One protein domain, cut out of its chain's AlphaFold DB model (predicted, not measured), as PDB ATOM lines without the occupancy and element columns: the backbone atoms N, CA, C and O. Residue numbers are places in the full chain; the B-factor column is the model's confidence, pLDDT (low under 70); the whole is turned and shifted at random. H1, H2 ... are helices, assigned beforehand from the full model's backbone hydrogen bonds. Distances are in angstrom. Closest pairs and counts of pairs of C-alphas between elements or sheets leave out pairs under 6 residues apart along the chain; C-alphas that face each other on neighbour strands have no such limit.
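Overview. This is residues 43 to 172 of the 172 residues of an uncharacterized protein of Neosartorya fumigata (strain ATCC MYA-4609 / Af293 / CBS 101355 / FGSC A1100) (UniProt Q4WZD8). What shape do these atoms make? A long, loose up-and-down bundle: H3 and H2 form a long helical hairpin, with H1 packed on part of H2 and H4 slanting past the end part of H3. The tight H2 to H3 link lies at one end of the rod, and the long H3 to H4 link with the beginning of H4 at the other. What is it made of? The printed part has 130 residues with four named helices, H1, H2, H3 and H4 in chain order, and no named strand; its class is all helix. How compact is it? It is loose, with a radius of gyration of the C-alphas of 18.5 A, and it spans 67 by 25 by 19 A.

Along the chain. Where is the longest helix? H3, residues 100 to 130, runs 45.6 A from C-alpha 100 at (84.063, -9.868, -33.918) to C-alpha 130 at (115.324, -4.443, -66.677). Where are the others? H2 is residues 67 to 95, 44.6 A long, and H1 is residues 43 to 57, 20.7 A long, with C-alpha 43 at (110.573, -17.076, -43.464). H4 is residues 146 to 171, 37.6 A long, with C-alpha 171 at (104.376, -22.249, -53.313).

Arrangement. What does H3 touch? H3 and H2, a helical hairpin, touch at a shallow tilt of 24 degrees, opposite ways; their closest C-alphas, of Leu 116 and Cys 83, are 5.8 A apart. Residues 121 to 128 alone of H3 touch residues 158 to 168 alone of H4, with the C-alphas of Val 128 and Lys 158 closest at 5.7 A; this helical hairpin has a shallow tilt of 33 degrees, only just short of steep, and runs opposite ways. Where does H1 sit? H1 and H2, also a helical hairpin, touch through residues 73 to 84 alone of H2, opposite ways at a shallow tilt of 22 degrees, with the C-alphas of Phe 46 and Ser 80 closest at 4.8 A. H1 and H4 only just touch, with 3 pairs of C-alphas within 8 A, the closest those of Thr 45 and Glu 168 at 7.7 A; H1 and H3 are apart, as are H2 and H4. What do the backbones show? Every O i to N i+4 pair is within hydrogen-bond range in H1 and H4, against 17 of 25 in H2 and 26 of 27 in H3.

Size, cuts and confidence. How far does it reach? The two C-alphas farthest apart, of Thr 99 and Pro 144, are 67.3 A apart. How is it linked? The printed part has no cut; the link from H3 to H4, residues 131 to 145, is long. Where is confidence low? The mean pLDDT of the printed part is 75.9, and 30 residues are under 70, among them residues 93 to 101 and 124 to 140.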
ATOM      1  N   ALA A  43     109.246 -16.900 -44.051       86.12
ATOM      2  CA  ALA A  43     110.573 -17.076 -43.464       86.12
ATOM      3  C   ALA A  43     111.615 -17.511 -44.508       86.12
ATOM      4  O   ALA A  43     112.723 -16.972 -44.535       86.12
ATOM      5  N   VAL A  44     111.260 -18.451 -45.390       86.56
ATOM      6  CA  VAL A  44     112.129 -18.899 -46.489       86.56
ATOM      7  C   VAL A  44     112.419 -17.747 -47.453       86.56
ATOM      8  O   VAL A  44     113.584 -17.506 -47.761       86.56
ATOM      9  N   THR A  45     111.402 -16.980 -47.855       83.38
ATOM     10  CA  THR A  45     111.551 -15.786 -48.705       83.38
ATOM     11  C   THR A  45     112.442 -14.723 -48.060       83.38
ATOM     12  O   THR A  45     113.280 -14.118 -48.736       83.38
ATOM     13  N   PHE A  46     112.327 -14.505 -46.746       86.44
ATOM     14  CA  PHE A  46     113.212 -13.591 -46.022       86.44
ATOM     15  C   PHE A  46     114.666 -14.070 -46.012       86.44
ATOM     16  O   PHE A  46     115.561 -13.303 -46.367       86.44
ATOM     17  N   LEU A  47     114.916 -15.335 -45.664       88.62
ATOM     18  CA  LEU A  47     116.270 -15.901 -45.671       88.62
ATOM     19  C   LEU A  47     116.892 -15.868 -47.068       88.62
ATOM     20  O   LEU A  47     118.069 -15.543 -47.216       88.62
ATOM     21  N   TYR A  48     116.091 -16.157 -48.087       85.19
ATOM     22  CA  TYR A  48     116.495 -16.060 -49.477       85.19
ATOM     23  C   TYR A  48     116.882 -14.622 -49.858       85.19
ATOM     24  O   TYR A  48     117.989 -14.385 -50.347       85.19
ATOM     25  N   SER A  49     116.020 -13.649 -49.553       83.88
ATOM     26  CA  SER A  49     116.273 -12.224 -49.808       83.88
ATOM     27  C   SER A  49     117.523 -11.730 -49.074       83.88
ATOM     28  O   SER A  49     118.344 -11.015 -49.651       83.88
ATOM     29  N   LEU A  50     117.718 -12.160 -47.824       86.94
ATOM     30  CA  LEU A  50     118.905 -11.868 -47.024       86.94
ATOM     31  C   LEU A  50     120.174 -12.462 -47.643       86.94
ATOM     32  O   LEU A  50     121.192 -11.775 -47.723       86.94
ATOM     33  N   ALA A  51     120.125 -13.709 -48.109       86.81
ATOM     34  CA  ALA A  51     121.261 -14.352 -48.759       86.81
ATOM     35  C   ALA A  51     121.659 -13.613 -50.044       86.81
ATOM     36  O   ALA A  51     122.832 -13.282 -50.220       86.81
ATOM     37  N   VAL A  52     120.691 -13.285 -50.910       84.44
ATOM     38  CA  VAL A  52     120.932 -12.503 -52.135       84.44
ATOM     39  C   VAL A  52     121.527 -11.140 -51.798       84.44
ATOM     40  O   VAL A  52     122.535 -10.743 -52.388       84.44
ATOM     41  N   TYR A  53     120.942 -10.449 -50.819       87.12
ATOM     42  CA  TYR A  53     121.419  -9.157 -50.349       87.12
ATOM     43  C   TYR A  53     122.880  -9.220 -49.898       87.12
ATOM     44  O   TYR A  53     123.695  -8.417 -50.350       87.12
ATOM     45  N   LEU A  54     123.233 -10.191 -49.052       87.81
ATOM     46  CA  LEU A  54     124.598 -10.363 -48.561       87.81
ATOM     47  C   LEU A  54     125.564 -10.693 -49.698       87.81
ATOM     48  O   LEU A  54     126.592 -10.032 -49.829       87.81
ATOM     49  N   VAL A  55     125.225 -11.658 -50.557       87.38
ATOM     50  CA  VAL A  55     126.069 -12.051 -51.698       87.38
ATOM     51  C   VAL A  55     126.350 -10.856 -52.607       87.38
ATOM     52  O   VAL A  55     127.484 -10.663 -53.045       87.38
ATOM     53  N   VAL A  56     125.340 -10.030 -52.876       84.19
ATOM     54  CA  VAL A  56     125.490  -8.864 -53.746       84.19
ATOM     55  C   VAL A  56     126.249  -7.741 -53.050       84.19
ATOM     56  O   VAL A  56     127.198  -7.212 -53.632       84.19
ATOM     57  N   LYS A  57     125.888  -7.396 -51.813       85.75
ATOM     58  CA  LYS A  57     126.482  -6.276 -51.074       85.75
ATOM     59  C   LYS A  57     127.938  -6.522 -50.682       85.75
ATOM     60  O   LYS A  57     128.726  -5.582 -50.691       85.75
ATOM     61  N   LEU A  58     128.310  -7.769 -50.379       87.56
ATOM     62  CA  LEU A  58     129.700  -8.144 -50.097       87.56
ATOM     63  C   LEU A  58     130.527  -8.361 -51.376       87.56
ATOM     64  O   LEU A  58     131.747  -8.505 -51.299       87.56
ATOM     65  N   SER A  59     129.902  -8.391 -52.557       83.69
ATOM     66  CA  SER A  59     130.641  -8.580 -53.802       83.69
ATOM     67  C   SER A  59     131.491  -7.355 -54.152       83.69
ATOM     68  O   SER A  59     131.061  -6.206 -54.054       83.69
ATOM     69  N   LEU A  60     132.676  -7.611 -54.707       82.81
ATOM     70  CA  LEU A  60     133.531  -6.579 -55.308       82.81
ATOM     71  C   LEU A  60     132.861  -5.877 -56.510       82.81
ATOM     72  O   LEU A  60     133.316  -4.823 -56.953       82.81
ATOM     73  N   TYR A  61     131.782  -6.461 -57.045       80.19
ATOM     74  CA  TYR A  61     131.036  -5.969 -58.202       80.19
ATOM     75  C   TYR A  61     129.905  -4.999 -57.831       80.19
ATOM     76  O   TYR A  61     129.386  -4.325 -58.717       80.19
ATOM     77  N   TYR A  62     129.552  -4.877 -56.545       79.69
ATOM     78  CA  TYR A  62     128.415  -4.078 -56.068       79.69
ATOM     79  C   TYR A  62     128.404  -2.640 -56.609       79.69
ATOM     80  O   TYR A  62     127.383  -2.122 -57.064       79.69
ATOM     81  N   VAL A  63     129.570  -1.990 -56.617       79.56
ATOM     82  CA  VAL A  63     129.724  -0.596 -57.068       79.56
ATOM     83  C   VAL A  63     129.491  -0.446 -58.578       79.56
ATOM     84  O   VAL A  63     129.099   0.628 -59.034       79.56
ATOM     85  N   PHE A  64     129.653  -1.525 -59.342       78.12
ATOM     86  CA  PHE A  64     129.485  -1.554 -60.795       78.12
ATOM     87  C   PHE A  64     128.080  -1.980 -61.232       78.12
ATOM     88  O   PHE A  64     127.758  -1.889 -62.414       78.12
ATOM     89  N   PHE A  65     127.223  -2.424 -60.309       76.06
ATOM     90  CA  PHE A  65     125.818  -2.661 -60.620       76.06
ATOM     91  C   PHE A  65     125.073  -1.359 -60.903       76.06
ATOM     92  O   PHE A  65     125.389  -0.294 -60.364       76.06
ATOM     93  N   SER A  66     124.065  -1.453 -61.770       75.44
ATOM     94  CA  SER A  66     123.176  -0.332 -62.048       75.44
ATOM     95  C   SER A  66     122.473   0.125 -60.766       75.44
ATOM     96  O   SER A  66     122.171  -0.682 -59.883       75.44
ATOM     97  N   TRP A  67     122.179   1.424 -60.670       74.06
ATOM     98  CA  TRP A  67     121.452   1.987 -59.526       74.06
ATOM     99  C   TRP A  67     120.148   1.238 -59.241       74.06
ATOM    100  O   TRP A  67     119.902   0.855 -58.107       74.06
ATOM    101  N   GLY A  68     119.380   0.917 -60.288       72.75
ATOM    102  CA  GLY A  68     118.121   0.190 -60.103       72.75
ATOM    103  C   GLY A  68     118.307  -1.213 -59.535       72.75
ATOM    104  O   GLY A  68     117.513  -1.628 -58.709       72.75
ATOM    105  N   MET A  69     119.365  -1.934 -59.921       74.69
ATOM    106  CA  MET A  69     119.617  -3.264 -59.361       74.69
ATOM    107  C   MET A  69     119.971  -3.188 -57.872       74.69
ATOM    108  O   MET A  69     119.517  -4.025 -57.097       74.69
ATOM    109  N   ARG A  70     120.754  -2.181 -57.467       77.94
ATOM    110  CA  ARG A  70     121.078  -1.958 -56.053       77.94
ATOM    111  C   ARG A  70     119.839  -1.595 -55.246       77.94
ATOM    112  O   ARG A  70     119.544  -2.299 -54.286       77.94
ATOM    113  N   ASP A  71     119.092  -0.582 -55.682       80.19
ATOM    114  CA  ASP A  71     117.900  -0.107 -54.974       80.19
ATOM    115  C   ASP A  71     116.889  -1.233 -54.771       80.19
ATOM    116  O   ASP A  71     116.345  -1.395 -53.682       80.19
ATOM    117  N   THR A  72     116.662  -2.074 -55.784       78.69
ATOM    118  CA  THR A  72     115.682  -3.147 -55.625       78.69
ATOM    119  C   THR A  72     116.150  -4.255 -54.687       78.69
ATOM    120  O   THR A  72     115.342  -4.773 -53.922       78.69
ATOM    121  N   ILE A  73     117.441  -4.604 -54.691       78.19
ATOM    122  CA  ILE A  73     117.993  -5.570 -53.726       78.19
ATOM    123  C   ILE A  73     117.910  -5.009 -52.303       78.19
ATOM    124  O   ILE A  73     117.588  -5.744 -51.369       78.19
ATOM    125  N   GLU A  74     118.148  -3.707 -52.130       82.50
ATOM    126  CA  GLU A  74     117.984  -3.035 -50.840       82.50
ATOM    127  C   GLU A  74     116.516  -2.960 -50.394       82.50
ATOM    128  O   GLU A  74     116.257  -3.076 -49.199       82.50
ATOM    129  N   MET A  75     115.556  -2.841 -51.319       82.00
ATOM    130  CA  MET A  75     114.115  -2.833 -51.017       82.00
ATOM    131  C   MET A  75     113.516  -4.229 -50.772       82.00
ATOM    132  O   MET A  75     112.566  -4.349 -49.998       82.00
ATOM    133  N   LEU A  76     114.063  -5.293 -51.374       81.06
ATOM    134  CA  LEU A  76     113.568  -6.669 -51.190       81.06
ATOM    135  C   LEU A  76     113.694  -7.149 -49.737       81.06
ATOM    136  O   LEU A  76     112.827  -7.852 -49.212       81.06
ATOM    137  N   LEU A  77     114.787  -6.766 -49.076       84.62
ATOM    138  CA  LEU A  77     115.095  -7.192 -47.714       84.62
ATOM    139  C   LEU A  77     114.075  -6.695 -46.667       84.62
ATOM    140  O   LEU A  77     113.513  -7.530 -45.958       84.62
ATOM    141  N   PRO A  78     113.786  -5.385 -46.538       83.81
ATOM    142  CA  PRO A  78     112.789  -4.910 -45.583       83.81
ATOM    143  C   PRO A  78     111.381  -5.405 -45.929       83.81
ATOM    144  O   PRO A  78     110.591  -5.667 -45.026       83.81
ATOM    145  N   LEU A  79     111.067  -5.584 -47.215       83.50
ATOM    146  CA  LEU A  79     109.760  -6.074 -47.647       83.50
ATOM    147  C   LEU A  79     109.528  -7.537 -47.237       83.50
ATOM    148  O   LEU A  79     108.489  -7.867 -46.665       83.50
ATOM    149  N   SER A  80     110.514  -8.408 -47.475       83.75
ATOM    150  CA  SER A  80     110.473  -9.803 -47.016       83.75
ATOM    151  C   SER A  80     110.482  -9.915 -45.488       83.75
ATOM    152  O   SER A  80     109.754 -10.738 -44.936       83.75
ATOM    153  N   PHE A  81     111.225  -9.046 -44.792       86.88
ATOM    154  CA  PHE A  81     111.205  -8.976 -43.331       86.88
ATOM    155  C   PHE A  81     109.813  -8.629 -42.794       86.88
ATOM    156  O   PHE A  81     109.302  -9.319 -41.912       86.88
ATOM    157  N   LEU A  82     109.165  -7.599 -43.352       86.50
ATOM    158  CA  LEU A  82     107.797  -7.231 -42.982       86.50
ATOM    159  C   LEU A  82     106.820  -8.382 -43.232       86.50
ATOM    160  O   LEU A  82     105.979  -8.655 -42.382       86.50
ATOM    161  N   CYS A  83     106.958  -9.099 -44.349       84.44
ATOM    162  CA  CYS A  83     106.124 -10.263 -44.648       84.44
ATOM    163  C   CYS A  83     106.271 -11.372 -43.587       84.44
ATOM    164  O   CYS A  83     105.266 -11.908 -43.114       84.44
ATOM    165  N   ALA A  84     107.502 -11.670 -43.159       84.81
ATOM    166  CA  ALA A  84     107.767 -12.649 -42.105       84.81
ATOM    167  C   ALA A  84     107.194 -12.211 -40.746       84.81
ATOM    168  O   ALA A  84     106.534 -12.998 -40.066       84.81
ATOM    169  N   VAL A  85     107.378 -10.939 -40.371       86.12
ATOM    170  CA  VAL A  85     106.820 -10.376 -39.128       86.12
ATOM    171  C   VAL A  85     105.297 -10.447 -39.132       86.12
ATOM    172  O   VAL A  85     104.704 -10.893 -38.154       86.12
ATOM    173  N   VAL A  86     104.654 -10.052 -40.231       83.25
ATOM    174  CA  VAL A  86     103.194 -10.104 -40.346       83.25
ATOM    175  C   VAL A  86     102.689 -11.551 -40.335       83.25
ATOM    176  O   VAL A  86     101.695 -11.842 -39.678       83.25
ATOM    177  N   SER A  87     103.391 -12.484 -40.979       82.88
ATOM    178  CA  SER A  87     103.004 -13.902 -40.970       82.88
ATOM    179  C   SER A  87     103.068 -14.519 -39.571       82.88
ATOM    180  O   SER A  87     102.211 -15.330 -39.221       82.88
ATOM    181  N   LEU A  88     104.009 -14.087 -38.719       83.12
ATOM    182  CA  LEU A  88     104.056 -14.494 -37.308       83.12
ATOM    183  C   LEU A  88     102.814 -14.056 -36.526       83.12
ATOM    184  O   LEU A  88     102.408 -14.760 -35.598       83.12
ATOM    185  N   PHE A  89     102.149 -12.961 -36.920       78.56
ATOM    186  CA  PHE A  89     100.872 -12.595 -36.305       78.56
ATOM    187  C   PHE A  89      99.772 -13.637 -36.557       78.56
ATOM    188  O   PHE A  89      98.838 -13.744 -35.760       78.56
ATOM    189  N   GLY A  90      99.919 -14.474 -37.589       71.06
ATOM    190  CA  GLY A  90      99.075 -15.642 -37.827       71.06
ATOM    191  C   GLY A  90      99.031 -16.610 -36.640       71.06
ATOM    192  O   GLY A  90      97.994 -17.217 -36.392       71.06
ATOM    193  N   ILE A  91     100.094 -16.696 -35.832       76.75
ATOM    194  CA  ILE A  91     100.119 -17.544 -34.629       76.75
ATOM    195  C   ILE A  91      99.072 -17.075 -33.612       76.75
ATOM    196  O   ILE A  91      98.379 -17.900 -33.022       76.75
ATOM    197  N   PHE A  92      98.866 -15.761 -33.453       71.38
ATOM    198  CA  PHE A  92      97.837 -15.247 -32.542       71.38
ATOM    199  C   PHE A  92      96.416 -15.625 -32.986       71.38
ATOM    200  O   PHE A  92      95.528 -15.720 -32.138       71.38
ATOM    201  N   LYS A  93      96.197 -15.912 -34.279       68.81
ATOM    202  CA  LYS A  93      94.915 -16.439 -34.781       68.81
ATOM    203  C   LYS A  93      94.602 -17.835 -34.236       68.81
ATOM    204  O   LYS A  93      93.432 -18.184 -34.138       68.81
ATOM    205  N   LEU A  94      95.625 -18.620 -33.886       68.62
ATOM    206  CA  LEU A  94      95.469 -19.963 -33.318       68.62
ATOM    207  C   LEU A  94      95.221 -19.938 -31.806       68.62
ATOM    208  O   LEU A  94      94.610 -20.863 -31.278       68.62
ATOM    209  N   THR A  95      95.688 -18.897 -31.114       69.44
ATOM    210  CA  THR A  95      95.691 -18.843 -29.643       69.44
ATOM    211  C   THR A  95      94.532 -18.035 -29.061       69.44
ATOM    212  O   THR A  95      94.109 -18.301 -27.939       69.44
ATOM    213  N   VAL A  96      94.014 -17.038 -29.789       67.31
ATOM    214  CA  VAL A  96      92.998 -16.108 -29.268       67.31
ATOM    215  C   VAL A  96      91.616 -16.433 -29.854       67.31
ATOM    216  O   VAL A  96      91.439 -16.309 -31.069       67.31
ATOM    217  N   PRO A  97      90.616 -16.814 -29.032       60.81
ATOM    218  CA  PRO A  97      89.249 -17.019 -29.504       60.81
ATOM    219  C   PRO A  97      88.678 -15.705 -30.055       60.81
ATOM    220  O   PRO A  97      88.744 -14.652 -29.419       60.81
ATOM    221  N   SER A  98      88.161 -15.754 -31.282       59.47
ATOM    222  CA  SER A  98      87.846 -14.565 -32.073       59.47
ATOM    223  C   SER A  98      86.550 -13.877 -31.633       59.47
ATOM    224  O   SER A  98      85.455 -14.316 -31.980       59.47
ATOM    225  N   THR A  99      86.664 -12.740 -30.953       61.19
ATOM    226  CA  THR A  99      85.587 -11.737 -30.863       61.19
ATOM    227  C   THR A  99      85.471 -10.997 -32.208       61.19
ATOM    228  O   THR A  99      86.462 -10.887 -32.925       61.19
ATOM    229  N   GLY A 100      84.304 -10.456 -32.581       63.53
ATOM    230  CA  GLY A 100      84.063  -9.868 -33.918       63.53
ATOM    231  C   GLY A 100      85.104  -8.840 -34.408       63.53
ATOM    232  O   GLY A 100      85.435  -8.823 -35.590       63.53
ATOM    233  N   ALA A 101      85.703  -8.049 -33.510       66.06
ATOM    234  CA  ALA A 101      86.793  -7.125 -33.849       66.06
ATOM    235  C   ALA A 101      88.094  -7.837 -34.287       66.06
ATOM    236  O   ALA A 101      88.821  -7.334 -35.141       66.06
ATOM    237  N   TRP A 102      88.372  -9.032 -33.755       71.31
ATOM    238  CA  TRP A 102      89.546  -9.842 -34.099       71.31
ATOM    239  C   TRP A 102      89.471 -10.395 -35.528       71.31
ATOM    240  O   TRP A 102      90.488 -10.491 -36.209       71.31
ATOM    241  N   LEU A 103      88.264 -10.690 -36.028       67.50
ATOM    242  CA  LEU A 103      88.064 -11.135 -37.414       67.50
ATOM    243  C   LEU A 103      88.454 -10.054 -38.430       67.50
ATOM    244  O   LEU A 103      89.084 -10.361 -39.438       67.50
ATOM    245  N   PHE A 104      88.129  -8.789 -38.147       72.06
ATOM    246  CA  PHE A 104      88.478  -7.670 -39.022       72.06
ATOM    247  C   PHE A 104      89.992  -7.436 -39.074       72.06
ATOM    248  O   PHE A 104      90.568  -7.281 -40.151       72.06
ATOM    249  N   VAL A 105      90.652  -7.495 -37.914       72.06
ATOM    250  CA  VAL A 105      92.116  -7.425 -37.808       72.06
ATOM    251  C   VAL A 105      92.771  -8.562 -38.600       72.06
ATOM    252  O   VAL A 105      93.689  -8.324 -39.382       72.06
ATOM    253  N   ASN A 106      92.250  -9.785 -38.479       73.75
ATOM    254  CA  ASN A 106      92.765 -10.946 -39.203       73.75
ATOM    255  C   ASN A 106      92.643 -10.816 -40.722       73.75
ATOM    256  O   ASN A 106      93.585 -11.187 -41.422       73.75
ATOM    257  N   PHE A 107      91.523 -10.276 -41.210       75.81
ATOM    258  CA  PHE A 107      91.295 -10.027 -42.632       75.81
ATOM    259  C   PHE A 107      92.271  -8.986 -43.198       75.81
ATOM    260  O   PHE A 107      92.854  -9.203 -44.258       75.81
ATOM    261  N   ILE A 108      92.503  -7.887 -42.470       81.88
ATOM    262  CA  ILE A 108      93.492  -6.870 -42.860       81.88
ATOM    263  C   ILE A 108      94.886  -7.489 -42.948       81.88
ATOM    264  O   ILE A 108      95.603  -7.244 -43.916       81.88
ATOM    265  N   PHE A 109      95.269  -8.300 -41.960       77.94
ATOM    266  CA  PHE A 109      96.579  -8.942 -41.964       77.94
ATOM    267  C   PHE A 109      96.738  -9.956 -43.097       77.94
ATOM    268  O   PHE A 109      97.796  -9.975 -43.714       77.94
ATOM    269  N   ASP A 110      95.708 -10.737 -43.434       74.25
ATOM    270  CA  ASP A 110      95.784 -11.661 -44.575       74.25
ATOM    271  C   ASP A 110      95.951 -10.908 -45.901       74.25
ATOM    272  O   ASP A 110      96.818 -11.256 -46.704       74.25
ATOM    273  N   LEU A 111      95.202  -9.818 -46.108       80.94
ATOM    274  CA  LEU A 111      95.392  -8.954 -47.278       80.94
ATOM    275  C   LEU A 111      96.785  -8.320 -47.308       80.94
ATOM    276  O   LEU A 111      97.389  -8.214 -48.376       80.94
ATOM    277  N   LEU A 112      97.309  -7.919 -46.149       81.81
ATOM    278  CA  LEU A 112      98.644  -7.344 -46.036       81.81
ATOM    279  C   LEU A 112      99.729  -8.370 -46.388       81.81
ATOM    280  O   LEU A 112     100.653  -8.026 -47.117       81.81
ATOM    281  N   ILE A 113      99.611  -9.621 -45.929       78.94
ATOM    282  CA  ILE A 113     100.546 -10.706 -46.281       78.94
ATOM    283  C   ILE A 113     100.558 -10.908 -47.793       78.94
ATOM    284  O   ILE A 113     101.626 -10.883 -48.401       78.94
ATOM    285  N   VAL A 114      99.377 -11.046 -48.403       79.06
ATOM    286  CA  VAL A 114      99.241 -11.245 -49.852       79.06
ATOM    287  C   VAL A 114      99.829 -10.065 -50.624       79.06
ATOM    288  O   VAL A 114     100.595 -10.269 -51.564       79.06
ATOM    289  N   PHE A 115      99.541  -8.832 -50.201       82.75
ATOM    290  CA  PHE A 115     100.099  -7.628 -50.812       82.75
ATOM    291  C   PHE A 115     101.629  -7.580 -50.711       82.75
ATOM    292  O   PHE A 115     102.297  -7.306 -51.706       82.75
ATOM    293  N   LEU A 116     102.193  -7.869 -49.535       80.56
ATOM    294  CA  LEU A 116     103.642  -7.876 -49.321       80.56
ATOM    295  C   LEU A 116     104.331  -8.956 -50.163       80.56
ATOM    296  O   LEU A 116     105.405  -8.704 -50.709       80.56
ATOM    297  N   LEU A 117     103.710 -10.129 -50.306       76.00
ATOM    298  CA  LEU A 117     104.264 -11.230 -51.092       76.00
ATOM    299  C   LEU A 117     104.203 -10.929 -52.599       76.00
ATOM    300  O   LEU A 117     105.203 -11.075 -53.298       76.00
ATOM    301  N   LEU A 118     103.083 -10.380 -53.082       80.19
ATOM    302  CA  LEU A 118     102.949  -9.884 -54.458       80.19
ATOM    303  C   LEU A 118     103.941  -8.763 -54.772       80.19
ATOM    304  O   LEU A 118     104.557  -8.765 -55.836       80.19
ATOM    305  N   ALA A 119     104.118  -7.810 -53.855       77.38
ATOM    306  CA  ALA A 119     105.080  -6.728 -54.021       77.38
ATOM    307  C   ALA A 119     106.519  -7.264 -54.094       77.38
ATOM    308  O   ALA A 119     107.317  -6.746 -54.874       77.38
ATOM    309  N   ASN A 120     106.839  -8.321 -53.336       75.25
ATOM    310  CA  ASN A 120     108.150  -8.968 -53.371       75.25
ATOM    311  C   ASN A 120     108.413  -9.620 -54.733       75.25
ATOM    312  O   ASN A 120     109.421  -9.321 -55.376       75.25
ATOM    313  N   ILE A 121     107.443 -10.387 -55.236       71.50
ATOM    314  CA  ILE A 121     107.497 -11.008 -56.566       71.50
ATOM    315  C   ILE A 121     107.602  -9.945 -57.667       71.50
ATOM    316  O   ILE A 121     108.420 -10.072 -58.578       71.50
ATOM    317  N   ALA A 122     106.812  -8.870 -57.586       71.69
ATOM    318  CA  ALA A 122     106.813  -7.797 -58.574       71.69
ATOM    319  C   ALA A 122     108.156  -7.050 -58.615       71.69
ATOM    320  O   ALA A 122     108.702  -6.827 -59.700       71.69
ATOM    321  N   LEU A 123     108.727  -6.712 -57.451       70.31
ATOM    322  CA  LEU A 123     110.066  -6.125 -57.381       70.31
ATOM    323  C   LEU A 123     111.112  -7.101 -57.933       70.31
ATOM    324  O   LEU A 123     111.895  -6.711 -58.799       70.31
ATOM    325  N   SER A 124     111.086  -8.365 -57.505       67.12
ATOM    326  CA  SER A 124     112.004  -9.419 -57.953       67.12
ATOM    327  C   SER A 124     111.967  -9.598 -59.483       67.12
ATOM    328  O   SER A 124     113.003  -9.540 -60.151       67.12
ATOM    329  N   GLY A 125     110.770  -9.669 -60.076       64.19
ATOM    330  CA  GLY A 125     110.568  -9.765 -61.525       64.19
ATOM    331  C   GLY A 125     111.004  -8.511 -62.294       64.19
ATOM    332  O   GLY A 125     111.627  -8.616 -63.355       64.19
ATOM    333  N   SER A 126     110.757  -7.316 -61.747       61.19
ATOM    334  CA  SER A 126     111.166  -6.048 -62.372       61.19
ATOM    335  C   SER A 126     112.696  -5.899 -62.493       61.19
ATOM    336  O   SER A 126     113.192  -5.319 -63.467       61.19
ATOM    337  N   VAL A 127     113.464  -6.491 -61.567       56.94
ATOM    338  CA  VAL A 127     114.944  -6.525 -61.592       56.94
ATOM    339  C   VAL A 127     115.467  -7.478 -62.652       56.94
ATOM    340  O   VAL A 127     116.411  -7.140 -63.375       56.94
ATOM    341  N   VAL A 128     114.840  -8.654 -62.760       54.91
ATOM    342  CA  VAL A 128     115.178  -9.687 -63.747       54.91
ATOM    343  C   VAL A 128     115.043  -9.134 -65.167       54.91
ATOM    344  O   VAL A 128     115.946  -9.326 -65.984       54.91
ATOM    345  N   ALA A 129     113.962  -8.395 -65.439       52.16
ATOM    346  CA  ALA A 129     113.654  -7.891 -66.773       52.16
ATOM    347  C   ALA A 129     114.494  -6.674 -67.199       52.16
ATOM    348  O   ALA A 129     114.769  -6.523 -68.388       52.16
ATOM    349  N   SER A 130     114.908  -5.797 -66.274       52.41
ATOM    350  CA  SER A 130     115.324  -4.443 -66.677       52.41
ATOM    351  C   SER A 130     116.816  -4.104 -66.566       52.41
ATOM    352  O   SER A 130     117.254  -3.227 -67.310       52.41
ATOM    353  N   ARG A 131     117.626  -4.703 -65.665       53.69
ATOM    354  CA  ARG A 131     118.866  -3.994 -65.241       53.69
ATOM    355  C   ARG A 131     120.109  -4.785 -64.795       53.69
ATOM    356  O   ARG A 131     120.976  -4.222 -64.127       53.69
ATOM    357  N   GLY A 132     120.287  -6.044 -65.191       53.62
ATOM    358  CA  GLY A 132     121.537  -6.773 -64.878       53.62
ATOM    359  C   GLY A 132     122.626  -6.600 -65.930       53.62
ATOM    360  O   GLY A 132     122.970  -7.571 -66.600       53.62
ATOM    361  N   GLN A 133     123.115  -5.379 -66.107       62.28
ATOM    362  CA  GLN A 133     124.390  -5.115 -66.771       62.28
ATOM    363  C   GLN A 133     125.235  -4.274 -65.823       62.28
ATOM    364  O   GLN A 133     124.710  -3.392 -65.135       62.28
ATOM    365  N   CYS A 134     126.528  -4.582 -65.749       68.81
ATOM    366  CA  CYS A 134     127.455  -3.718 -65.043       68.81
ATOM    367  C   CYS A 134     127.633  -2.435 -65.857       68.81
ATOM    368  O   CYS A 134     127.859  -2.496 -67.063       68.81
ATOM    369  N   VAL A 135     127.498  -1.282 -65.210       68.06
ATOM    370  CA  VAL A 135     127.563   0.023 -65.872       68.06
ATOM    371  C   VAL A 135     128.814   0.745 -65.394       68.06
ATOM    372  O   VAL A 135     129.006   0.946 -64.193       68.06
ATOM    373  N   ASP A 136     129.664   1.152 -66.336       65.69
ATOM    374  CA  ASP A 136     130.802   2.021 -66.043       65.69
ATOM    375  C   ASP A 136     130.305   3.463 -65.908       65.69
ATOM    376  O   ASP A 136     130.241   4.223 -66.871       65.69
ATOM    377  N   TYR A 137     129.861   3.829 -64.704       57.53
ATOM    378  CA  TYR A 137     129.306   5.162 -64.480       57.53
ATOM    379  C   TYR A 137     130.370   6.265 -64.517       57.53
ATOM    380  O   TYR A 137     130.007   7.403 -64.792       57.53
ATOM    381  N   SER A 138     131.647   5.975 -64.225       56.38
ATOM    382  CA  SER A 138     132.746   6.969 -64.154       56.38
ATOM    383  C   SER A 138     134.132   6.356 -63.847       56.38
ATOM    384  O   SER A 138     135.103   7.092 -63.672       56.38
ATOM    385  N   ARG A 139     134.253   5.033 -63.670       58.44
ATOM    386  CA  ARG A 139     135.444   4.373 -63.111       58.44
ATOM    387  C   ARG A 139     135.829   3.232 -64.036       58.44
ATOM    388  O   ARG A 139     135.383   2.106 -63.817       58.44
ATOM    389  N   LYS A 140     136.698   3.547 -65.005       67.25
ATOM    390  CA  LYS A 140     137.383   2.572 -65.867       67.25
ATOM    391  C   LYS A 140     137.606   1.279 -65.094       67.25
ATOM    392  O   LYS A 140     138.194   1.312 -64.007       67.25
ATOM    393  N   PHE A 141     137.109   0.171 -65.637       70.44
ATOM    394  CA  PHE A 141     137.200  -1.124 -64.976       70.44
ATOM    395  C   PHE A 141     138.627  -1.389 -64.467       70.44
ATOM    396  O   PHE A 141     139.594  -1.133 -65.190       70.44
ATOM    397  N   PRO A 142     138.783  -1.921 -63.242       74.56
ATOM    398  CA  PRO A 142     140.079  -1.978 -62.564       74.56
ATOM    399  C   PRO A 142     141.100  -2.888 -63.261       74.56
ATOM    400  O   PRO A 142     142.294  -2.774 -63.001       74.56
ATOM    401  N   ALA A 143     140.652  -3.799 -64.129       78.00
ATOM    402  CA  ALA A 143     141.516  -4.699 -64.884       78.00
ATOM    403  C   ALA A 143     140.861  -5.135 -66.210       78.00
ATOM    404  O   ALA A 143     139.628  -5.232 -66.280       78.00
ATOM    405  N   PRO A 144     141.655  -5.489 -67.239       76.44
ATOM    406  CA  PRO A 144     141.130  -6.123 -68.445       76.44
ATOM    407  C   PRO A 144     140.372  -7.415 -68.095       76.44
ATOM    408  O   PRO A 144     140.790  -8.204 -67.243       76.44
ATOM    409  N   GLY A 145     139.206  -7.609 -68.716       78.75
ATOM    410  CA  GLY A 145     138.319  -8.750 -68.455       78.75
ATOM    411  C   GLY A 145     137.474  -8.655 -67.175       78.75
ATOM    412  O   GLY A 145     136.678  -9.558 -66.909       78.75
ATOM    413  N   PHE A 146     137.593  -7.579 -66.386       82.38
ATOM    414  CA  PHE A 146     136.744  -7.365 -65.209       82.38
ATOM    415  C   PHE A 146     135.266  -7.205 -65.587       82.38
ATOM    416  O   PHE A 146     134.415  -7.803 -64.935       82.38
ATOM    417  N   GLU A 147     134.963  -6.486 -66.670       79.75
ATOM    418  CA  GLU A 147     133.598  -6.335 -67.194       79.75
ATOM    419  C   GLU A 147     132.945  -7.691 -67.491       79.75
ATOM    420  O   GLU A 147     131.836  -7.968 -67.037       79.75
ATOM    421  N   GLY A 148     133.665  -8.584 -68.177       80.44
ATOM    422  CA  GLY A 148     133.175  -9.926 -68.490       80.44
ATOM    423  C   GLY A 148     132.885 -10.756 -67.236       80.44
ATOM    424  O   GLY A 148     131.874 -11.455 -67.179       80.44
ATOM    425  N   ARG A 149     133.732 -10.654 -66.201       83.56
ATOM    426  CA  ARG A 149     133.489 -11.310 -64.903       83.56
ATOM    427  C   ARG A 149     132.304 -10.693 -64.156       83.56
ATOM    428  O   ARG A 149     131.484 -11.438 -63.624       83.56
ATOM    429  N   CYS A 150     132.179  -9.369 -64.174       81.88
ATOM    430  CA  CYS A 150     131.071  -8.635 -63.566       81.88
ATOM    431  C   CYS A 150     129.733  -9.010 -64.217       81.88
ATOM    432  O   CYS A 150     128.785  -9.364 -63.523       81.88
ATOM    433  N   ASN A 151     129.680  -9.051 -65.551       82.19
ATOM    434  CA  ASN A 151     128.485  -9.448 -66.295       82.19
ATOM    435  C   ASN A 151     128.119 -10.922 -66.066       82.19
ATOM    436  O   ASN A 151     126.941 -11.240 -65.918       82.19
ATOM    437  N   ARG A 152     129.102 -11.832 -65.966       84.31
ATOM    438  CA  ARG A 152     128.833 -13.229 -65.572       84.31
ATOM    439  C   ARG A 152     128.239 -13.321 -64.169       84.31
ATOM    440  O   ARG A 152     127.276 -14.058 -63.978       84.31
ATOM    441  N   PHE A 153     128.775 -12.566 -63.212       84.50
ATOM    442  CA  PHE A 153     128.235 -12.513 -61.855       84.50
ATOM    443  C   PHE A 153     126.811 -11.935 -61.837       84.50
ATOM    444  O   PHE A 153     125.916 -12.549 -61.267       84.50
ATOM    445  N   ALA A 154     126.563 -10.827 -62.542       80.62
ATOM    446  CA  ALA A 154     125.228 -10.244 -62.689       80.62
ATOM    447  C   ALA A 154     124.221 -11.249 -63.276       80.62
ATOM    448  O   ALA A 154     123.098 -11.365 -62.786       80.62
ATOM    449  N   ASN A 155     124.628 -12.010 -64.294       82.75
ATOM    450  CA  ASN A 155     123.793 -13.048 -64.899       82.75
ATOM    451  C   ASN A 155     123.536 -14.225 -63.951       82.75
ATOM    452  O   ASN A 155     122.426 -14.750 -63.937       82.75
ATOM    453  N   ALA A 156     124.516 -14.618 -63.132       83.56
ATOM    454  CA  ALA A 156     124.322 -15.647 -62.112       83.56
ATOM    455  C   ALA A 156     123.315 -15.198 -61.041       83.56
ATOM    456  O   ALA A 156     122.418 -15.957 -60.692       83.56
ATOM    457  N   ILE A 157     123.407 -13.945 -60.580       82.25
ATOM    458  CA  ILE A 157     122.439 -13.369 -59.637       82.25
ATOM    459  C   ILE A 157     121.045 -13.293 -60.262       82.25
ATOM    460  O   ILE A 157     120.078 -13.686 -59.624       82.25
ATOM    461  N   LYS A 158     120.927 -12.870 -61.526       78.75
ATOM    462  CA  LYS A 158     119.652 -12.897 -62.263       78.75
ATOM    463  C   LYS A 158     119.046 -14.296 -62.326       78.75
ATOM    464  O   LYS A 158     117.858 -14.446 -62.069       78.75
ATOM    465  N   ALA A 159     119.847 -15.301 -62.679       80.94
ATOM    466  CA  ALA A 159     119.382 -16.681 -62.755       80.94
ATOM    467  C   ALA A 159     118.921 -17.183 -61.383       80.94
ATOM    468  O   ALA A 159     117.862 -17.793 -61.284       80.94
ATOM    469  N   LEU A 160     119.672 -16.866 -60.326       81.44
ATOM    470  CA  LEU A 160     119.312 -17.212 -58.955       81.44
ATOM    471  C   LEU A 160     117.987 -16.552 -58.546       81.44
ATOM    472  O   LEU A 160     117.082 -17.266 -58.128       81.44
ATOM    473  N   ILE A 161     117.829 -15.243 -58.789       76.25
ATOM    474  CA  ILE A 161     116.580 -14.487 -58.574       76.25
ATOM    475  C   ILE A 161     115.400 -15.118 -59.320       76.25
ATOM    476  O   ILE A 161     114.341 -15.303 -58.729       76.25
ATOM    477  N   LEU A 162     115.596 -15.512 -60.579       77.88
ATOM    478  CA  LEU A 162     114.561 -16.137 -61.403       77.88
ATOM    479  C   LEU A 162     114.150 -17.513 -60.867       77.88
ATOM    480  O   LEU A 162     112.960 -17.805 -60.799       77.88
ATOM    481  N   VAL A 163     115.108 -18.340 -60.439       80.06
ATOM    482  CA  VAL A 163     114.819 -19.633 -59.797       80.06
ATOM    483  C   VAL A 163     114.051 -19.428 -58.491       80.06
ATOM    484  O   VAL A 163     113.062 -20.122 -58.262       80.06
ATOM    485  N   GLY A 164     114.456 -18.453 -57.671       74.44
ATOM    486  CA  GLY A 164     113.728 -18.081 -56.457       74.44
ATOM    487  C   GLY A 164     112.287 -17.659 -56.749       74.44
ATOM    488  O   GLY A 164     111.371 -18.151 -56.104       74.44
ATOM    489  N   LEU A 165     112.070 -16.843 -57.784       73.75
ATOM    490  CA  LEU A 165     110.737 -16.390 -58.189       73.75
ATOM    491  C   LEU A 165     109.852 -17.556 -58.653       73.75
ATOM    492  O   LEU A 165     108.695 -17.647 -58.257       73.75
ATOM    493  N   VAL A 166     110.390 -18.479 -59.457       78.19
ATOM    494  CA  VAL A 166     109.653 -19.685 -59.878       78.19
ATOM    495  C   VAL A 166     109.266 -20.538 -58.670       78.19
ATOM    496  O   VAL A 166     108.152 -21.053 -58.617       78.19
ATOM    497  N   PHE A 167     110.164 -20.668 -57.693       73.56
ATOM    498  CA  PHE A 167     109.892 -21.405 -56.466       73.56
ATOM    499  C   PHE A 167     108.811 -20.726 -55.613       73.56
ATOM    500  O   PHE A 167     107.901 -21.399 -55.144       73.56
ATOM    501  N   GLU A 168     108.856 -19.400 -55.468       68.88
ATOM    502  CA  GLU A 168     107.826 -18.629 -54.758       68.88
ATOM    503  C   GLU A 168     106.455 -18.737 -55.433       68.88
ATOM    504  O   GLU A 168     105.459 -18.974 -54.754       68.88
ATOM    505  N   MET A 169     106.404 -18.660 -56.766       71.19
ATOM    506  CA  MET A 169     105.167 -18.827 -57.539       71.19
ATOM    507  C   MET A 169     104.596 -20.247 -57.459       71.19
ATOM    508  O   MET A 169     103.393 -20.418 -57.599       71.19
ATOM    509  N   ALA A 170     105.437 -21.266 -57.264       71.69
ATOM    510  CA  ALA A 170     104.990 -22.650 -57.102       71.69
ATOM    511  C   ALA A 170     104.465 -22.956 -55.688       71.69
ATOM    512  O   ALA A 170     103.798 -23.971 -55.492       71.69
ATOM    513  N   LEU A 171     104.810 -22.120 -54.704       65.31
ATOM    514  CA  LEU A 171     104.376 -22.249 -53.313       65.31
ATOM    515  C   LEU A 171     103.116 -21.429 -52.985       65.31
ATOM    516  O   LEU A 171     102.549 -21.633 -51.908       65.31
ATOM    517  N   MET A 172     102.709 -20.514 -53.873       62.75
ATOM    518  CA  MET A 172     101.428 -19.789 -53.829       62.75
ATOM    519  C   MET A 172     100.304 -20.601 -54.468       62.75
ATOM    520  O   MET A 172      99.191 -20.563 -53.900       62.75
TER     521      MET A 172